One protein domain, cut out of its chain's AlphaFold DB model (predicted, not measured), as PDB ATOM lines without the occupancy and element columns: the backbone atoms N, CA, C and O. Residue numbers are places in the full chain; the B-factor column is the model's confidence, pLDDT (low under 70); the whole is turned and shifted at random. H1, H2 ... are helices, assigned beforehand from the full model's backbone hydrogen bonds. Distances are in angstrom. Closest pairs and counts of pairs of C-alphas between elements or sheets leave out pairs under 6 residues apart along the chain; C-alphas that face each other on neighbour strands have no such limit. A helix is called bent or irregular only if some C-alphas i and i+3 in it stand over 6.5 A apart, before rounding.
ATOM      1  N   LEU A 391      33.832   6.471 -51.670       49.38
ATOM      2  CA  LEU A 391      34.070   7.804 -51.104       49.38
ATOM      3  C   LEU A 391      32.810   8.683 -51.131       49.38
ATOM      4  O   LEU A 391      32.503   9.331 -50.135       49.38
ATOM      5  N   ARG A 392      32.052   8.679 -52.235       51.31
ATOM      6  CA  ARG A 392      30.775   9.404 -52.343       51.31
ATOM      7  C   ARG A 392      29.757   8.913 -51.318       51.31
ATOM      8  O   ARG A 392      29.137   9.731 -50.643       51.31
ATOM      9  N   ALA A 393      29.576   7.597 -51.215       50.91
ATOM     10  CA  ALA A 393      28.682   6.994 -50.231       50.91
ATOM     11  C   ALA A 393      29.077   7.430 -48.814       50.91
ATOM     12  O   ALA A 393      28.258   7.983 -48.089       50.91
ATOM     13  N   ALA A 394      30.367   7.337 -48.494       52.34
ATOM     14  CA  ALA A 394      30.906   7.749 -47.208       52.34
ATOM     15  C   ALA A 394      30.692   9.249 -46.910       52.34
ATOM     16  O   ALA A 394      30.407   9.628 -45.776       52.34
ATOM     17  N   THR A 395      30.782  10.125 -47.915       55.94
ATOM     18  CA  THR A 395      30.465  11.550 -47.733       55.94
ATOM     19  C   THR A 395      28.971  11.819 -47.554       55.94
ATOM     20  O   THR A 395      28.610  12.694 -46.766       55.94
ATOM     21  N   ASN A 396      28.099  11.055 -48.218       54.38
ATOM     22  CA  ASN A 396      26.655  11.142 -47.991       54.38
ATOM     23  C   ASN A 396      26.306  10.738 -46.556       54.38
ATOM     24  O   ASN A 396      25.546  11.451 -45.907       54.38
ATOM     25  N   ASP A 397      26.942   9.683 -46.041       60.59
ATOM     26  CA  ASP A 397      26.772   9.245 -44.656       60.59
ATOM     27  C   ASP A 397      27.159  10.375 -43.677       60.59
ATOM     28  O   ASP A 397      26.440  10.668 -42.723       60.59
ATOM     29  N   ILE A 398      28.268  11.089 -43.926       63.28
ATOM     30  CA  ILE A 398      28.637  12.275 -43.122       63.28
ATOM     31  C   ILE A 398      27.537  13.351 -43.172       63.28
ATOM     32  O   ILE A 398      27.229  13.963 -42.147       63.28
ATOM     33  N   GLY A 399      26.947  13.586 -44.347       59.44
ATOM     34  CA  GLY A 399      25.834  14.521 -44.522       59.44
ATOM     35  C   GLY A 399      24.609  14.137 -43.691       59.44
ATOM     36  O   GLY A 399      24.060  14.982 -42.985       59.44
ATOM     37  N   ASP A 400      24.225  12.861 -43.705       66.12
ATOM     38  CA  ASP A 400      23.100  12.355 -42.914       66.12
ATOM     39  C   ASP A 400      23.330  12.500 -41.415       66.12
ATOM     40  O   ASP A 400      22.444  12.973 -40.702       66.12
ATOM     41  N   TYR A 401      24.527  12.130 -40.958       70.31
ATOM     42  CA  TYR A 401      24.962  12.263 -39.573       70.31
ATOM     43  C   TYR A 401      24.888  13.723 -39.098       70.31
ATOM     44  O   TYR A 401      24.291  14.017 -38.058       70.31
ATOM     45  N   ARG A 402      25.406  14.662 -39.902       77.06
ATOM     46  CA  ARG A 402      25.328  16.109 -39.643       77.06
ATOM     47  C   ARG A 402      23.883  16.596 -39.583       77.06
ATOM     48  O   ARG A 402      23.496  17.296 -38.650       77.06
ATOM     49  N   ASP A 403      23.088  16.255 -40.589       70.25
ATOM     50  CA  ASP A 403      21.732  16.779 -40.715       70.25
ATOM     51  C   ASP A 403      20.787  16.170 -39.671       70.25
ATOM     52  O   ASP A 403      19.838  16.826 -39.240       70.25
ATOM     53  N   ALA A 404      21.035  14.932 -39.236       77.00
ATOM     54  CA  ALA A 404      20.325  14.331 -38.116       77.00
ATOM     55  C   ALA A 404      20.595  15.099 -36.821       77.00
ATOM     56  O   ALA A 404      19.638  15.510 -36.172       77.00
ATOM     57  N   PHE A 405      21.853  15.418 -36.509       82.94
ATOM     58  CA  PHE A 405      22.178  16.242 -35.341       82.94
ATOM     59  C   PHE A 405      21.553  17.639 -35.411       82.94
ATOM     60  O   PHE A 405      21.015  18.145 -34.424       82.94
ATOM     61  N   GLY A 406      21.568  18.253 -36.600       78.38
ATOM     62  CA  GLY A 406      20.910  19.536 -36.843       78.38
ATOM     63  C   GLY A 406      19.417  19.507 -36.501       78.38
ATOM     64  O   GLY A 406      18.916  20.426 -35.856       78.38
ATOM     65  N   ARG A 407      18.715  18.429 -36.868       78.00
ATOM     66  CA  ARG A 407      17.280  18.250 -36.587       78.00
ATOM     67  C   ARG A 407      16.984  17.827 -35.151       78.00
ATOM     68  O   ARG A 407      16.007  18.298 -34.583       78.00
ATOM     69  N   GLU A 408      17.783  16.925 -34.594       85.50
ATOM     70  CA  GLU A 408      17.504  16.256 -33.320       85.50
ATOM     71  C   GLU A 408      18.019  17.046 -32.113       85.50
ATOM     72  O   GLU A 408      17.461  16.906 -31.029       85.50
ATOM     73  N   ILE A 409      19.036  17.900 -32.285       89.50
ATOM     74  CA  ILE A 409      19.632  18.692 -31.198       89.50
ATOM     75  C   ILE A 409      19.534  20.190 -31.481       89.50
ATOM     76  O   ILE A 409      18.946  20.921 -30.689       89.50
ATOM     77  N   LEU A 410      20.063  20.674 -32.607       83.69
ATOM     78  CA  LEU A 410      20.177  22.124 -32.818       83.69
ATOM     79  C   LEU A 410      18.828  22.807 -33.062       83.69
ATOM     80  O   LEU A 410      18.581  23.869 -32.499       83.69
ATOM     81  N   GLY A 411      17.931  22.199 -33.841       81.19
ATOM     82  CA  GLY A 411      16.565  22.700 -34.025       81.19
ATOM     83  C   GLY A 411      15.822  22.891 -32.692       81.19
ATOM     84  O   GLY A 411      15.354  23.999 -32.419       81.19
ATOM     85  N   PRO A 412      15.751  21.854 -31.837       85.44
ATOM     86  CA  PRO A 412      15.227  21.950 -30.475       85.44
ATOM     87  C   PRO A 412      15.924  22.985 -29.590       85.44
ATOM     88  O   PRO A 412      15.246  23.752 -28.908       85.44
ATOM     89  N   ALA A 413      17.260  23.038 -29.619       86.88
ATOM     90  CA  ALA A 413      18.039  23.994 -28.835       86.88
ATOM     91  C   ALA A 413      17.630  25.434 -29.156       86.88
ATOM     92  O   ALA A 413      17.336  26.220 -28.257       86.88
ATOM     93  N   TYR A 414      17.515  25.746 -30.447       78.19
ATOM     94  CA  TYR A 414      17.029  27.036 -30.909       78.19
ATOM     95  C   TYR A 414      15.625  27.351 -30.435       78.19
ATOM     96  O   TYR A 414      15.392  28.437 -29.909       78.19
ATOM     97  N   ALA A 415      14.698  26.410 -30.615       78.56
ATOM     98  CA  ALA A 415      13.310  26.610 -30.232       78.56
ATOM     99  C   ALA A 415      13.176  26.924 -28.736       78.56
ATOM    100  O   ALA A 415      12.446  27.835 -28.376       78.56
ATOM    101  N   LEU A 416      13.943  26.246 -27.879       81.00
ATOM    102  CA  LEU A 416      13.956  26.500 -26.432       81.00
ATOM    103  C   LEU A 416      14.528  27.870 -26.044       81.00
ATOM    104  O   LEU A 416      14.256  28.350 -24.947       81.00
ATOM    105  N   THR A 417      15.338  28.477 -26.912       76.94
ATOM    106  CA  THR A 417      15.978  29.780 -26.664       76.94
ATOM    107  C   THR A 417      15.252  30.951 -27.319       76.94
ATOM    108  O   THR A 417      15.447  32.092 -26.907       76.94
ATOM    109  N   ASP A 418      14.406  30.687 -28.318       70.31
ATOM    110  CA  ASP A 418      13.519  31.689 -28.908       70.31
ATOM    111  C   ASP A 418      12.282  31.847 -28.012       70.31
ATOM    112  O   ASP A 418      11.543  30.894 -27.769       70.31
ATOM    113  N   LEU A 419      12.062  33.063 -27.506       51.78
ATOM    114  CA  LEU A 419      10.997  33.390 -26.547       51.78
ATOM    115  C   LEU A 419       9.589  33.418 -27.167       51.78
ATOM    116  O   LEU A 419       8.623  33.695 -26.460       51.78
ATOM    117  N   ASP A 420       9.467  33.165 -28.472       58.84
ATOM    118  CA  ASP A 420       8.206  33.220 -29.208       58.84
ATOM    119  C   ASP A 420       7.782  31.833 -29.741       58.84
ATOM    120  O   ASP A 420       8.176  31.437 -30.845       58.84
ATOM    121  N   PRO A 421       6.929  31.104 -28.992       55.19
ATOM    122  CA  PRO A 421       6.381  29.816 -29.408       55.19
ATOM    123  C   PRO A 421       5.600  29.853 -30.724       55.19
ATOM    124  O   PRO A 421       5.495  28.829 -31.397       55.19
ATOM    125  N   SER A 422       5.090  31.019 -31.145       55.47
ATOM    126  CA  SER A 422       4.384  31.152 -32.428       55.47
ATOM    127  C   SER A 422       5.308  30.974 -33.640       55.47
ATOM    128  O   SER A 422       4.839  30.694 -34.740       55.47
ATOM    129  N   LYS A 423       6.633  31.055 -33.440       53.38
ATOM    130  CA  LYS A 423       7.655  30.761 -34.457       53.38
ATOM    131  C   LYS A 423       8.092  29.294 -34.485       53.38
ATOM    132  O   LYS A 423       8.964  28.945 -35.299       53.38
ATOM    133  N   TRP A 424       7.571  28.466 -33.571       55.97
ATOM    134  CA  TRP A 424       7.823  27.020 -33.504       55.97
ATOM    135  C   TRP A 424       6.908  26.250 -34.466       55.97
ATOM    136  O   TRP A 424       7.340  25.246 -35.041       55.97
ATOM    137  N   GLU A 425       5.688  26.751 -34.686       49.19
ATOM    138  CA  GLU A 425       4.833  26.396 -35.820       49.19
ATOM    139  C   GLU A 425       5.296  27.181 -37.052       49.19
ATOM    140  O   GLU A 425       5.734  28.325 -36.968       49.19
ATOM    141  N   TYR A 426       5.331  26.529 -38.204       50.16
ATOM    142  CA  TYR A 426       6.230  26.914 -39.280       50.16
ATOM    143  C   TYR A 426       6.187  28.369 -39.760       50.16
ATOM    144  O   TYR A 426       5.250  28.828 -40.409       50.16
ATOM    145  N   ALA A 427       7.344  29.029 -39.628       36.09
ATOM    146  CA  ALA A 427       7.789  29.979 -40.631       36.09
ATOM    147  C   ALA A 427       7.746  29.273 -41.995       36.09
ATOM    148  O   ALA A 427       8.224  28.149 -42.105       36.09
ATOM    149  N   THR A 428       7.160  29.935 -42.992       40.22
ATOM    150  CA  THR A 428       7.162  29.625 -44.438       40.22
ATOM    151  C   THR A 428       8.274  28.667 -44.924       40.22
ATOM    152  O   THR A 428       9.364  28.672 -44.357       40.22
ATOM    153  N   PRO A 429       8.109  27.932 -46.045       37.53
ATOM    154  CA  PRO A 429       9.157  27.058 -46.610       37.53
ATOM    155  C   PRO A 429      10.577  27.663 -46.624       37.53
ATOM    156  O   PRO A 429      11.561  26.955 -46.432       37.53
ATOM    157  N   ARG A 430      10.676  28.992 -46.755       36.56
ATOM    158  CA  ARG A 430      11.909  29.776 -46.641       36.56
ATOM    159  C   ARG A 430      12.514  29.820 -45.229       36.56
ATOM    160  O   ARG A 430      13.702  29.579 -45.083       36.56
ATOM    161  N   GLY A 431      11.717  30.047 -44.184       47.47
ATOM    162  CA  GLY A 431      12.183  30.029 -42.791       47.47
ATOM    163  C   GLY A 431      12.612  28.641 -42.300       47.47
ATOM    164  O   GLY A 431      13.453  28.539 -41.410       47.47
ATOM    165  N   LEU A 432      12.070  27.579 -42.900       47.12
ATOM    166  CA  LEU A 432      12.539  26.199 -42.740       47.12
ATOM    167  C   LEU A 432      13.891  25.965 -43.429       47.12
ATOM    168  O   LEU A 432      14.780  25.360 -42.835       47.12
ATOM    169  N   MET A 433      14.060  26.463 -44.660       42.84
ATOM    170  CA  MET A 433      15.316  26.355 -45.413       42.84
ATOM    171  C   MET A 433      16.456  27.146 -44.762       42.84
ATOM    172  O   MET A 433      17.544  26.599 -44.590       42.84
ATOM    173  N   ASP A 434      16.203  28.384 -44.331       49.75
ATOM    174  CA  ASP A 434      17.209  29.233 -43.679       49.75
ATOM    175  C   ASP A 434      17.657  28.625 -42.335       49.75
ATOM    176  O   ASP A 434      18.856  28.522 -42.059       49.75
ATOM    177  N   ARG A 435      16.711  28.105 -41.532       58.94
ATOM    178  CA  ARG A 435      17.036  27.379 -40.289       58.94
ATOM    179  C   ARG A 435      17.743  26.049 -40.553       58.94
ATOM    180  O   ARG A 435      18.635  25.676 -39.791       58.94
ATOM    181  N   SER A 436      17.400  25.338 -41.629       56.38
ATOM    182  CA  SER A 436      18.100  24.108 -42.018       56.38
ATOM    183  C   SER A 436      19.556  24.389 -42.389       56.38
ATOM    184  O   SER A 436      20.438  23.661 -41.953       56.38
ATOM    185  N   ALA A 437      19.836  25.458 -43.141       54.31
ATOM    186  CA  ALA A 437      21.205  25.828 -43.500       54.31
ATOM    187  C   ALA A 437      22.035  26.218 -42.262       54.31
ATOM    188  O   ALA A 437      23.177  25.779 -42.104       54.31
ATOM    189  N   GLN A 438      21.442  26.990 -41.348       59.50
ATOM    190  CA  GLN A 438      22.090  27.429 -40.112       59.50
ATOM    191  C   GLN A 438      22.389  26.263 -39.156       59.50
ATOM    192  O   GLN A 438      23.501  26.150 -38.633       59.50
ATOM    193  N   THR A 439      21.425  25.358 -38.963       63.38
ATOM    194  CA  THR A 439      21.612  24.157 -38.133       63.38
ATOM    195  C   THR A 439      22.606  23.181 -38.762       63.38
ATOM    196  O   THR A 439      23.468  22.675 -38.048       63.38
ATOM    197  N   SER A 440      22.590  22.974 -40.083       59.69
ATOM    198  CA  SER A 440      23.590  22.134 -40.759       59.69
ATOM    199  C   SER A 440      25.010  22.701 -40.634       59.69
ATOM    200  O   SER A 440      25.941  21.933 -40.382       59.69
ATOM    201  N   ARG A 441      25.207  24.025 -40.745       57.62
ATOM    202  CA  ARG A 441      26.534  24.647 -40.552       57.62
ATOM    203  C   ARG A 441      27.062  24.402 -39.141       57.62
ATOM    204  O   ARG A 441      28.162  23.880 -38.981       57.62
ATOM    205  N   ALA A 442      26.272  24.728 -38.123       59.72
ATOM    206  CA  ALA A 442      26.685  24.551 -36.736       59.72
ATOM    207  C   ALA A 442      26.876  23.077 -36.346       59.72
ATOM    208  O   ALA A 442      27.813  22.754 -35.618       59.72
ATOM    209  N   ALA A 443      26.059  22.169 -36.890       66.00
ATOM    210  CA  ALA A 443      26.266  20.730 -36.740       66.00
ATOM    211  C   ALA A 443      27.615  20.301 -37.330       66.00
ATOM    212  O   ALA A 443      28.343  19.535 -36.703       66.00
ATOM    213  N   GLY A 444      27.981  20.838 -38.499       61.00
ATOM    214  CA  GLY A 444      29.300  20.637 -39.090       61.00
ATOM    215  C   GLY A 444      30.419  21.112 -38.164       61.00
ATOM    216  O   GLY A 444      31.359  20.367 -37.900       61.00
ATOM    217  N   ILE A 445      30.285  22.312 -37.595       63.16
ATOM    218  CA  ILE A 445      31.279  22.852 -36.661       63.16
ATOM    219  C   ILE A 445      31.440  21.932 -35.443       63.16
ATOM    220  O   ILE A 445      32.566  21.565 -35.114       63.16
ATOM    221  N   ILE A 446      30.341  21.519 -34.811       67.62
ATOM    222  CA  ILE A 446      30.346  20.713 -33.580       67.62
ATOM    223  C   ILE A 446      30.869  19.293 -33.821       67.62
ATOM    224  O   ILE A 446      31.658  18.773 -33.031       67.62
ATOM    225  N   LEU A 447      30.413  18.646 -34.894       67.62
ATOM    226  CA  LEU A 447      30.680  17.227 -35.116       67.62
ATOM    227  C   LEU A 447      31.982  16.965 -35.866       67.62
ATOM    228  O   LEU A 447      32.545  15.880 -35.694       67.62
ATOM    229  N   LEU A 448      32.436  17.913 -36.693       71.25
ATOM    230  CA  LEU A 448      33.528  17.707 -37.649       71.25
ATOM    231  C   LEU A 448      34.794  18.498 -37.292       71.25
ATOM    232  O   LEU A 448      35.897  18.014 -37.551       71.25
ATOM    233  N   SER A 449      34.677  19.687 -36.688       56.66
ATOM    234  CA  SER A 449      35.853  20.532 -36.424       56.66
ATOM    235  C   SER A 449      36.837  19.864 -35.469       56.66
ATOM    236  O   SER A 449      36.457  19.258 -34.468       56.66
ATOM    237  N   GLY A 450      38.130  20.008 -35.767       57.72
ATOM    238  CA  GLY A 450      39.207  19.458 -34.940       57.72
ATOM    239  C   GLY A 450      39.352  17.933 -35.011       57.72
ATOM    240  O   GLY A 450      40.179  17.377 -34.290       57.72
ATOM    241  N   LYS A 451      38.586  17.245 -35.872       59.31
ATOM    242  CA  LYS A 451      38.729  15.810 -36.142       59.31
ATOM    243  C   LYS A 451      39.412  15.579 -37.489       59.31
ATOM    244  O   LYS A 451      39.244  16.346 -38.435       59.31
ATOM    245  N   SER A 452      40.168  14.486 -37.590       56.31
ATOM    246  CA  SER A 452      40.674  14.018 -38.880       56.31
ATOM    247  C   SER A 452      39.530  13.452 -39.729       56.31
ATOM    248  O   SER A 452      38.524  12.974 -39.203       56.31
ATOM    249  N   PHE A 453      39.700  13.441 -41.052       57.03
ATOM    250  CA  PHE A 453      38.704  12.877 -41.969       57.03
ATOM    251  C   PHE A 453      38.398  11.394 -41.685       57.03
ATOM    252  O   PHE A 453      37.237  10.997 -41.683       57.03
ATOM    253  N   ALA A 454      39.423  10.597 -41.362       59.38
ATOM    254  CA  ALA A 454      39.253   9.198 -40.961       59.38
ATOM    255  C   ALA A 454      38.363   9.073 -39.714       59.38
ATOM    256  O   ALA A 454      37.434   8.271 -39.687       59.38
ATOM    257  N   ARG A 455      38.581   9.936 -38.712       66.25
ATOM    258  CA  ARG A 455      37.777   9.933 -37.489       66.25
ATOM    259  C   ARG A 455      36.329  10.359 -37.733       66.25
ATOM    260  O   ARG A 455      35.423   9.792 -37.137       66.25
ATOM    261  N   ILE A 456      36.108  11.338 -38.608       62.69
ATOM    262  CA  ILE A 456      34.761  11.766 -39.018       62.69
ATOM    263  C   ILE A 456      34.001  10.602 -39.664       62.69
ATOM    264  O   ILE A 456      32.820  10.404 -39.388       62.69
ATOM    265  N   LEU A 457      34.678   9.823 -40.507       61.81
ATOM    266  CA  LEU A 457      34.095   8.650 -41.150       61.81
ATOM    267  C   LEU A 457      33.774   7.534 -40.160       61.81
ATOM    268  O   LEU A 457      32.700   6.949 -40.247       61.81
ATOM    269  N   GLU A 458      34.670   7.261 -39.211       73.00
ATOM    270  CA  GLU A 458      34.404   6.327 -38.112       73.00
ATOM    271  C   GLU A 458      33.185   6.757 -37.292       73.00
ATOM    272  O   GLU A 458      32.273   5.959 -37.104       73.00
ATOM    273  N   ASP A 459      33.136   8.019 -36.851       75.69
ATOM    274  CA  ASP A 459      32.016   8.549 -36.068       75.69
ATOM    275  C   ASP A 459      30.699   8.480 -36.866       75.69
ATOM    276  O   ASP A 459      29.670   8.093 -36.318       75.69
ATOM    277  N   SER A 460      30.729   8.803 -38.164       71.25
ATOM    278  CA  SER A 460      29.560   8.720 -39.049       71.25
ATOM    279  C   SER A 460      29.061   7.282 -39.230       71.25
ATOM    280  O   SER A 460      27.857   7.025 -39.138       71.25
ATOM    281  N   ARG A 461      29.969   6.320 -39.446       73.25
ATOM    282  CA  ARG A 461      29.623   4.890 -39.533       73.25
ATOM    283  C   ARG A 461      29.053   4.389 -38.212       73.25
ATOM    284  O   ARG A 461      28.004   3.753 -38.202       73.25
ATOM    285  N   GLU A 462      29.701   4.721 -37.099       83.50
ATOM    286  CA  GLU A 462      29.247   4.341 -35.762       83.50
ATOM    287  C   GLU A 462      27.868   4.936 -35.446       83.50
ATOM    288  O   GLU A 462      27.010   4.263 -34.873       83.50
ATOM    289  N   TRP A 463      27.610   6.176 -35.868       85.81
ATOM    290  CA  TRP A 463      26.285   6.776 -35.761       85.81
ATOM    291  C   TRP A 463      25.249   6.012 -36.581       85.81
ATOM    292  O   TRP A 463      24.201   5.668 -36.037       85.81
ATOM    293  N   HIS A 464      25.544   5.665 -37.837       75.19
ATOM    294  CA  HIS A 464      24.644   4.842 -38.650       75.19
ATOM    295  C   HIS A 464      24.352   3.498 -37.981       75.19
ATOM    296  O   HIS A 464      23.188   3.095 -37.919       75.19
ATOM    297  N   HIS A 465      25.371   2.835 -37.418       75.44
ATOM    298  CA  HIS A 465      25.214   1.597 -36.652       75.44
ATOM    299  C   HIS A 465      24.263   1.761 -35.463       75.44
ATOM    300  O   HIS A 465      23.397   0.913 -35.245       75.44
ATOM    301  N   ARG A 466      24.379   2.872 -34.730       82.00
ATOM    302  CA  ARG A 466      23.577   3.162 -33.530       82.00
ATOM    303  C   ARG A 466      22.261   3.875 -33.803       82.00
ATOM    304  O   ARG A 466      21.485   4.054 -32.868       82.00
ATOM    305  N   GLN A 467      21.987   4.269 -35.044       77.31
ATOM    306  CA  GLN A 467      20.870   5.145 -35.389       77.31
ATOM    307  C   GLN A 467      19.525   4.615 -34.882       77.31
ATOM    308  O   GLN A 467      18.705   5.391 -34.398       77.31
ATOM    309  N   HIS A 468      19.312   3.298 -34.945       72.62
ATOM    310  CA  HIS A 468      18.118   2.663 -34.390       72.62
ATOM    311  C   HIS A 468      18.007   2.868 -32.877       72.62
ATOM    312  O   HIS A 468      16.979   3.348 -32.417       72.62
ATOM    313  N   GLY A 469      19.081   2.610 -32.125       77.75
ATOM    314  CA  GLY A 469      19.109   2.808 -30.675       77.75
ATOM    315  C   GLY A 469      18.976   4.276 -30.261       77.75
ATOM    316  O   GLY A 469      18.287   4.569 -29.291       77.75
ATOM    317  N   ILE A 470      19.572   5.206 -31.015       81.12
ATOM    318  CA  ILE A 470      19.397   6.653 -30.793       81.12
ATOM    319  C   ILE A 470      17.934   7.027 -31.026       81.12
ATOM    320  O   ILE A 470      17.317   7.662 -30.179       81.12
ATOM    321  N   ALA A 471      17.345   6.586 -32.138       74.88
ATOM    322  CA  ALA A 471      15.951   6.867 -32.439       74.88
ATOM    323  C   ALA A 471      14.982   6.228 -31.427       74.88
ATOM    324  O   ALA A 471      13.988   6.858 -31.076       74.88
ATOM    325  N   ASP A 472      15.274   5.021 -30.935       76.88
ATOM    326  CA  ASP A 472      14.509   4.366 -29.868       76.88
ATOM    327  C   ASP A 472      14.593   5.181 -28.570       76.88
ATOM    328  O   ASP A 472      13.563   5.491 -27.973       76.88
ATOM    329  N   GLN A 473      15.797   5.620 -28.181       82.88
ATOM    330  CA  GLN A 473      16.000   6.501 -27.027       82.88
ATOM    331  C   GLN A 473      15.223   7.813 -27.172       82.88
ATOM    332  O   GLN A 473      14.527   8.198 -26.236       82.88
ATOM    333  N   LEU A 474      15.261   8.460 -28.341       81.19
ATOM    334  CA  LEU A 474      14.492   9.681 -28.598       81.19
ATOM    335  C   LEU A 474      12.979   9.431 -28.528       81.19
ATOM    336  O   LEU A 474      12.270  10.157 -27.836       81.19
ATOM    337  N   SER A 475      12.487   8.358 -29.150       71.75
ATOM    338  CA  SER A 475      11.062   7.999 -29.102       71.75
ATOM    339  C   SER A 475      10.587   7.614 -27.693       71.75
ATOM    340  O   SER A 475       9.418   7.802 -27.360       71.75
ATOM    341  N   SER A 476      11.485   7.140 -26.820       80.69
ATOM    342  CA  SER A 476      11.162   6.847 -25.416       80.69
ATOM    343  C   SER A 476      10.917   8.110 -24.580       80.69
ATOM    344  O   SER A 476      10.192   8.056 -23.589       80.69
ATOM    345  N   ILE A 477      11.454   9.264 -25.005       83.06
ATOM    346  CA  ILE A 477      11.196  10.571 -24.378       83.06
ATOM    347  C   ILE A 477       9.733  10.977 -24.594       83.06
ATOM    348  O   ILE A 477       9.100  11.588 -23.727       83.06
ATOM    349  N   THR A 478       9.177  10.674 -25.768       75.75
ATOM    350  CA  THR A 478       7.774  10.950 -26.096       75.75
ATOM    351  C   THR A 478       7.187   9.812 -26.933       75.75
ATOM    352  O   THR A 478       7.328   9.821 -28.157       75.75
ATOM    353  N   PRO A 479       6.486   8.852 -26.297       69.56
ATOM    354  CA  PRO A 479       5.847   7.751 -27.009       69.56
ATOM    355  C   PRO A 479       4.938   8.251 -28.137       69.56
ATOM    356  O   PRO A 479       4.128   9.153 -27.935       69.56
ATOM    357  N   GLY A 480       5.084   7.666 -29.328       64.62
ATOM    358  CA  GLY A 480       4.338   8.061 -30.529       64.62
ATOM    359  C   GLY A 480       5.024   9.121 -31.397       64.62
ATOM    360  O   GLY A 480       4.588   9.333 -32.527       64.62
ATOM    361  N   PHE A 481       6.120   9.735 -30.936       67.00
ATOM    362  CA  PHE A 481       6.987  10.546 -31.789       67.00
ATOM    363  C   PHE A 481       8.121   9.687 -32.351       67.00
ATOM    364  O   PHE A 481       8.826   8.994 -31.621       67.00
ATOM    365  N   LEU A 482       8.294   9.737 -33.671       67.50
ATOM    366  CA  LEU A 482       9.419   9.119 -34.364       67.50
ATOM    367  C   LEU A 482      10.280  10.218 -34.989       67.50
ATOM    368  O   LEU A 482       9.726  11.155 -35.570       67.50
ATOM    369  N   PRO A 483      11.617  10.124 -34.905       66.94
ATOM    370  CA  PRO A 483      12.485  11.069 -35.591       66.94
ATOM    371  C   PRO A 483      12.291  10.971 -37.102       66.94
ATOM    372  O   PRO A 483      11.962   9.914 -37.634       66.94
ATOM    373  N   MET A 484      12.589  12.060 -37.814       65.00
ATOM    374  CA  MET A 484      12.509  12.151 -39.282       65.00
ATOM    375  C   MET A 484      13.280  11.058 -40.028       65.00
ATOM    376  O   MET A 484      13.127  10.913 -41.235       65.00
ATOM    377  N   VAL A 623       3.373  17.794 -41.750       43.50
ATOM    378  CA  VAL A 623       4.722  18.315 -42.005       43.50
ATOM    379  C   VAL A 623       4.666  19.796 -41.603       43.50
ATOM    380  O   VAL A 623       4.434  20.662 -42.433       43.50
ATOM    381  N   GLY A 624       4.619  20.101 -40.308       52.75
ATOM    382  CA  GLY A 624       5.776  19.936 -39.475       52.75
ATOM    383  C   GLY A 624       5.958  20.977 -38.356       52.75
ATOM    384  O   GLY A 624       5.529  22.130 -38.356       52.75
ATOM    385  N   THR A 625       6.659  20.503 -37.353       65.75
ATOM    386  CA  THR A 625       7.055  21.237 -36.164       65.75
ATOM    387  C   THR A 625       8.458  20.760 -35.827       65.75
ATOM    388  O   THR A 625       8.855  19.650 -36.204       65.75
ATOM    389  N   ILE A 626       9.234  21.576 -35.118       72.81
ATOM    390  CA  ILE A 626      10.595  21.200 -34.706       72.81
ATOM    391  C   ILE A 626      10.578  19.875 -33.915       72.81
ATOM    392  O   ILE A 626      11.441  19.025 -34.129       72.81
ATOM    393  N   ALA A 627       9.541  19.638 -33.101       74.75
ATOM    394  CA  ALA A 627       9.355  18.399 -32.343       74.75
ATOM    395  C   ALA A 627       9.128  17.171 -33.233       74.75
ATOM    396  O   ALA A 627       9.739  16.130 -33.007       74.75
ATOM    397  N   GLN A 628       8.314  17.289 -34.288       71.12
ATOM    398  CA  GLN A 628       8.133  16.200 -35.256       71.12
ATOM    399  C   GLN A 628       9.425  15.901 -36.020       71.12
ATOM    400  O   GLN A 628       9.729  14.740 -36.279       71.12
ATOM    401  N   THR A 629      10.221  16.922 -36.360       72.06
ATOM    402  CA  THR A 629      11.508  16.675 -37.023       72.06
ATOM    403  C   THR A 629      12.551  16.055 -36.099       72.06
ATOM    404  O   THR A 629      13.329  15.214 -36.554       72.06
ATOM    405  N   ALA A 630      12.543  16.448 -34.824       77.50
ATOM    406  CA  ALA A 630      13.450  15.952 -33.799       77.50
ATOM    407  C   ALA A 630      13.060  14.556 -33.286       77.50
ATOM    408  O   ALA A 630      13.920  13.808 -32.833       77.50
ATOM    409  N   GLY A 631      11.780  14.188 -33.382       77.56
ATOM    410  CA  GLY A 631      11.261  12.909 -32.897       77.56
ATOM    411  C   GLY A 631      10.936  12.880 -31.407       77.56
ATOM    412  O   GLY A 631      10.823  11.793 -30.854       77.56
ATOM    413  N   TYR A 632      10.799  14.039 -30.760       83.25
ATOM    414  CA  TYR A 632      10.419  14.150 -29.351       83.25
ATOM    415  C   TYR A 632       9.901  15.558 -29.016       83.25
ATOM    416  O   TYR A 632      10.246  16.545 -29.673       83.25
ATOM    417  N   GLU A 633       9.090  15.667 -27.963       83.81
ATOM    418  CA  GLU A 633       8.636  16.954 -27.426       83.81
ATOM    419  C   GLU A 633       9.739  17.593 -26.577       83.81
ATOM    420  O   GLU A 633       9.834  17.398 -25.364       83.81
ATOM    421  N   PHE A 634      10.605  18.363 -27.231       85.25
ATOM    422  CA  PHE A 634      11.810  18.932 -26.624       85.25
ATOM    423  C   PHE A 634      11.565  19.904 -25.460       85.25
ATOM    424  O   PHE A 634      12.471  20.128 -24.660       85.25
ATOM    425  N   TRP A 635      10.359  20.469 -25.349       84.25
ATOM    426  CA  TRP A 635       9.948  21.343 -24.244       84.25
ATOM    427  C   TRP A 635       9.606  20.588 -22.956       84.25
ATOM    428  O   TRP A 635       9.423  21.218 -21.914       84.25
ATOM    429  N   ARG A 636       9.511  19.250 -22.984       84.25
ATOM    430  CA  ARG A 636       9.290  18.473 -21.761       84.25
ATOM    431  C   ARG A 636      10.499  18.593 -20.823       84.25
ATOM    432  O   ARG A 636      11.640  18.523 -21.287       84.25
ATOM    433  N   PRO A 637      10.283  18.711 -19.500       86.44
ATOM    434  CA  PRO A 637      11.376  18.720 -18.535       86.44
ATOM    435  C   PRO A 637      12.319  17.525 -18.735       86.44
ATOM    436  O   PRO A 637      11.879  16.380 -18.781       86.44
ATOM    437  N   GLY A 638      13.618  17.793 -18.889       88.19
ATOM    438  CA  GLY A 638      14.651  16.765 -19.078       88.19
ATOM    439  C   GLY A 638      14.749  16.151 -20.484       88.19
ATOM    440  O   GLY A 638      15.738  15.475 -20.759       88.19
ATOM    441  N   ALA A 639      13.806  16.420 -21.396       89.62
ATOM    442  CA  ALA A 639      13.796  15.831 -22.739       89.62
ATOM    443  C   ALA A 639      15.024  16.215 -23.568       89.62
ATOM    444  O   ALA A 639      15.700  15.350 -24.119       89.62
ATOM    445  N   PHE A 640      15.363  17.506 -23.608       91.62
ATOM    446  CA  PHE A 640      16.544  17.976 -24.334       91.62
ATOM    447  C   PHE A 640      17.843  17.357 -23.793       91.62
ATOM    448  O   PHE A 640      18.687  16.904 -24.561       91.62
ATOM    449  N   ALA A 641      17.985  17.266 -22.466       92.81
ATOM    450  CA  ALA A 641      19.152  16.644 -21.842       92.81
ATOM    451  C   ALA A 641      19.256  15.145 -22.182       92.81
ATOM    452  O   ALA A 641      20.349  14.654 -22.458       92.81
ATOM    453  N   ALA A 642      18.127  14.429 -22.225       91.88
ATOM    454  CA  ALA A 642      18.083  13.034 -22.659       91.88
ATOM    455  C   ALA A 642      18.470  12.874 -24.142       91.88
ATOM    456  O   ALA A 642      19.222  11.962 -24.484       91.88
ATOM    457  N   ALA A 643      18.039  13.792 -25.011       91.75
ATOM    458  CA  ALA A 643      18.443  13.795 -26.416       91.75
ATOM    459  C   ALA A 643      19.956  14.040 -26.585       91.75
ATOM    460  O   ALA A 643      20.626  13.314 -27.321       91.75
ATOM    461  N   VAL A 644      20.536  14.993 -25.843       93.62
ATOM    462  CA  VAL A 644      21.995  15.219 -25.815       93.62
ATOM    463  C   VAL A 644      22.738  13.996 -25.259       93.62
ATOM    464  O   VAL A 644      23.815  13.646 -25.752       93.62
ATOM    465  N   ALA A 645      22.168  13.294 -24.276       92.44
ATOM    466  CA  ALA A 645      22.734  12.050 -23.755       92.44
ATOM    467  C   ALA A 645      22.789  10.948 -24.828       92.44
ATOM    468  O   ALA A 645      23.824  10.293 -24.965       92.44
ATOM    469  N   ALA A 646      21.742  10.805 -25.651       91.19
ATOM    470  CA  ALA A 646      21.724   9.863 -26.774       91.19
ATOM    471  C   ALA A 646      22.836  10.156 -27.805       91.19
ATOM    472  O   ALA A 646      23.459   9.243 -28.349       91.19
ATOM    473  N   TRP A 647      23.153  11.437 -28.012       92.50
ATOM    474  CA  TRP A 647      24.210  11.899 -28.920       92.50
ATOM    475  C   TRP A 647      25.607  12.011 -28.286       92.50
ATOM    476  O   TRP A 647      26.601  12.202 -28.990       92.50
ATOM    477  N   SER A 648      25.728  11.844 -26.967       91.44
ATOM    478  CA  SER A 648      26.979  12.047 -26.223       91.44
ATOM    479  C   SER A 648      28.201  11.264 -26.721       91.44
ATOM    480  O   SER A 648      29.303  11.817 -26.635       91.44
ATOM    481  N   PRO A 649      28.090  10.029 -27.262       90.94
ATOM    482  CA  PRO A 649      29.241   9.324 -27.833       90.94
ATOM    483  C   PRO A 649      29.958  10.102 -28.945       90.94
ATOM    484  O   PRO A 649      31.172   9.971 -29.093       90.94
ATOM    485  N   PHE A 650      29.224  10.943 -29.675       87.94
ATOM    486  CA  PHE A 650      29.689  11.672 -30.855       87.94
ATOM    487  C   PHE A 650      30.176  13.093 -30.546       87.94
ATOM    488  O   PHE A 650      30.900  13.707 -31.340       87.94
ATOM    489  N   LEU A 651      29.808  13.600 -29.367       85.94
ATOM    490  CA  LEU A 651      30.117  14.952 -28.923       85.94
ATOM    491  C   LEU A 651      31.469  15.027 -28.199       85.94
ATOM    492  O   LEU A 651      31.811  14.124 -27.412       85.94
ATOM    493  N   PRO A 652      32.218  16.134 -28.383       81.25
ATOM    494  CA  PRO A 652      33.356  16.459 -27.531       81.25
ATOM    495  C   PRO A 652      32.948  16.452 -26.056       81.25
ATOM    496  O   PRO A 652      31.849  16.883 -25.714       81.25
ATOM    497  N   LYS A 653      33.837  15.998 -25.160       85.56
ATOM    498  CA  LYS A 653      33.534  15.896 -23.717       85.56
ATOM    499  C   LYS A 653      32.998  17.204 -23.126       85.56
ATOM    500  O   LYS A 653      32.077  17.154 -22.322       85.56
ATOM    501  N   SER A 654      33.541  18.342 -23.558       85.19
ATOM    502  CA  SER A 654      33.123  19.680 -23.123       85.19
ATOM    503  C   SER A 654      31.689  20.043 -23.516       85.19
ATOM    504  O   SER A 654      31.098  20.890 -22.861       85.19
ATOM    505  N   MET A 655      31.135  19.411 -24.556       86.06
ATOM    506  CA  MET A 655      29.809  19.720 -25.105       86.06
ATOM    507  C   MET A 655      28.713  18.764 -24.620       86.06
ATOM    508  O   MET A 655      27.539  18.977 -24.892       86.06
ATOM    509  N   ARG A 656      29.063  17.694 -23.894       90.56
ATOM    510  CA  ARG A 656      28.089  16.687 -23.422       90.56
ATOM    511  C   ARG A 656      27.169  17.203 -22.316       90.56
ATOM    512  O   ARG A 656      26.137  16.600 -22.057       90.56
ATOM    513  N   THR A 657      27.557  18.292 -21.659       88.69
ATOM    514  CA  THR A 657      26.797  18.939 -20.580       88.69
ATOM    515  C   THR A 657      26.219  20.285 -21.005       88.69
ATOM    516  O   THR A 657      25.789  21.056 -20.152       88.69
ATOM    517  N   TRP A 658      26.266  20.604 -22.299       91.12
ATOM    518  CA  TRP A 658      25.739  21.860 -22.815       91.12
ATOM    519  C   TRP A 658      24.223  21.927 -22.696       91.12
ATOM    520  O   TRP A 658      23.502  20.965 -22.968       91.12
ATOM    521  N   SER A 659      23.754  23.102 -22.295       91.44
ATOM    522  CA  SER A 659      22.348  23.470 -22.299       91.44
ATOM    523  C   SER A 659      21.871  23.802 -23.718       91.44
ATOM    524  O   SER A 659      22.665  23.987 -24.643       91.44
ATOM    525  N   ALA A 660      20.555  23.934 -23.891       88.00
ATOM    526  CA  ALA A 660      19.981  24.433 -25.141       88.00
ATOM    527  C   ALA A 660      20.542  25.818 -25.525       88.00
ATOM    528  O   ALA A 660      20.822  26.062 -26.696       88.00
ATOM    529  N   ALA A 661      20.781  26.690 -24.538       86.88
ATOM    530  CA  ALA A 661      21.367  28.012 -24.750       86.88
ATOM    531  C   ALA A 661      22.798  27.940 -25.301       86.88
ATOM    532  O   ALA A 661      23.123  28.671 -26.235       86.88
ATOM    533  N   ASP A 662      23.619  27.020 -24.791       88.88
ATOM    534  CA  ASP A 662      24.999  26.839 -25.260       88.88
ATOM    535  C   ASP A 662      25.036  26.381 -26.729       88.88
ATOM    536  O   ASP A 662      25.797  26.913 -27.540       88.88
ATOM    537  N   PHE A 663      24.164  25.437 -27.105       84.44
ATOM    538  CA  PHE A 663      24.044  24.969 -28.490       84.44
ATOM    539  C   PHE A 663      23.501  26.048 -29.444       84.44
ATOM    540  O   PHE A 663      23.995  26.185 -30.569       84.44
ATOM    541  N   ALA A 664      22.504  26.826 -29.013       79.88
ATOM    542  CA  ALA A 664      21.928  27.902 -29.820       79.88
ATOM    543  C   ALA A 664      22.917  29.062 -30.034       79.88
ATOM    544  O   ALA A 664      22.995  29.614 -31.131       79.88
ATOM    545  N   ALA A 665      23.722  29.403 -29.022       75.94
ATOM    546  CA  ALA A 665      24.716  30.475 -29.117       75.94
ATOM    547  C   ALA A 665      25.758  30.214 -30.217       75.94
ATOM    548  O   ALA A 665      26.165  31.131 -30.925       75.94
ATOM    549  N   LEU A 666      26.150  28.953 -30.409       64.56
ATOM    550  CA  LEU A 666      27.157  28.555 -31.399       64.56
ATOM    551  C   LEU A 666      26.669  28.570 -32.842       64.56
ATOM    552  O   LEU A 666      27.449  28.431 -33.781       64.56
ATOM    553  N   SER A 667      25.363  28.670 -33.017       52.56
ATOM    554  CA  SER A 667      24.734  28.539 -34.310       52.56
ATOM    555  C   SER A 667      24.252  29.893 -34.850       52.56
ATOM    556  O   SER A 667      23.899  29.971 -36.031       52.56
TER     557      SER A 667
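AT A GLANCE: This is residues 391 to 484 and 623 to 667 of the 670 residues of an uncharacterized protein of Bosea sp. RAC05 (UniProt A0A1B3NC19). A long, kinked helix, H1, runs through the middle; H2 crosses it on one side, and on the other the bent H3 packs on it with arm H3a and lies side by side with H5 along arm H3b. H5 and the short H4 and H6 pack on H1's second half. The printed part has 139 residues, with six named helices, H1 to H6 in order, and no named strand; it is all helix and compact, with a radius of gyration of the C-alphas of 14.3 A and spans of 42 by 31 by 29 A.

HOW THE PARTS SIT: Start at H1, residues 391 to 417, the hub, with a kink of 26 degrees near residue 406. Its residues 402 to 411 alone touch H2, residues 429 to 448, closest at the C-alphas of Gly 406 and Thr 439, 4.8 A. H3, residues 453 to 477, was assigned as one helix by its hydrogen bonds but is bent, C-alphas 465 and 468 being 7.5 A apart, into H3a, to residue 465, and H3b, from 468. H1 touches H3a with residues 394 to 401 alone, closest at C-alphas 398 and 460, 5.5 A. H1 touches H4, residues 626 to 630, at C-alphas 408 and 630, 4.1 A. H5, residues 639 to 650, touches H3b at a shallow tilt of 18 degrees, opposite ways, closest at C-alphas 470 and 646, 5.6 A. H1 touches H5 at C-alphas 409 and 644, 6.8 A, and H6, residues 660 to 665, at C-alphas 413 and 660, 4.2 A. Every O i to N i+4 pair is within hydrogen-bond range in H2, H3a, H3b, H4 and H6, against 21 of 23 in H1 and 6 of 8 in H5.

IN THESE COORDINATES: Find C-alpha 391 at (34.070, 7.804, -51.104); from there H1 runs 37.5 A. H2 spans 27.6 A, H3a 18.4 A and H5 18.3 A. H6 ends at C-alpha 665, (24.716, 30.475, -29.117).

THE WHOLE: Residues 485 to 622 are not printed; C-alphas 484 and 623 are 10.3 A apart across the cut. The link H1 to H2 is long. Look for pLDDT under 70 in 59 residues, among them 419 to 447.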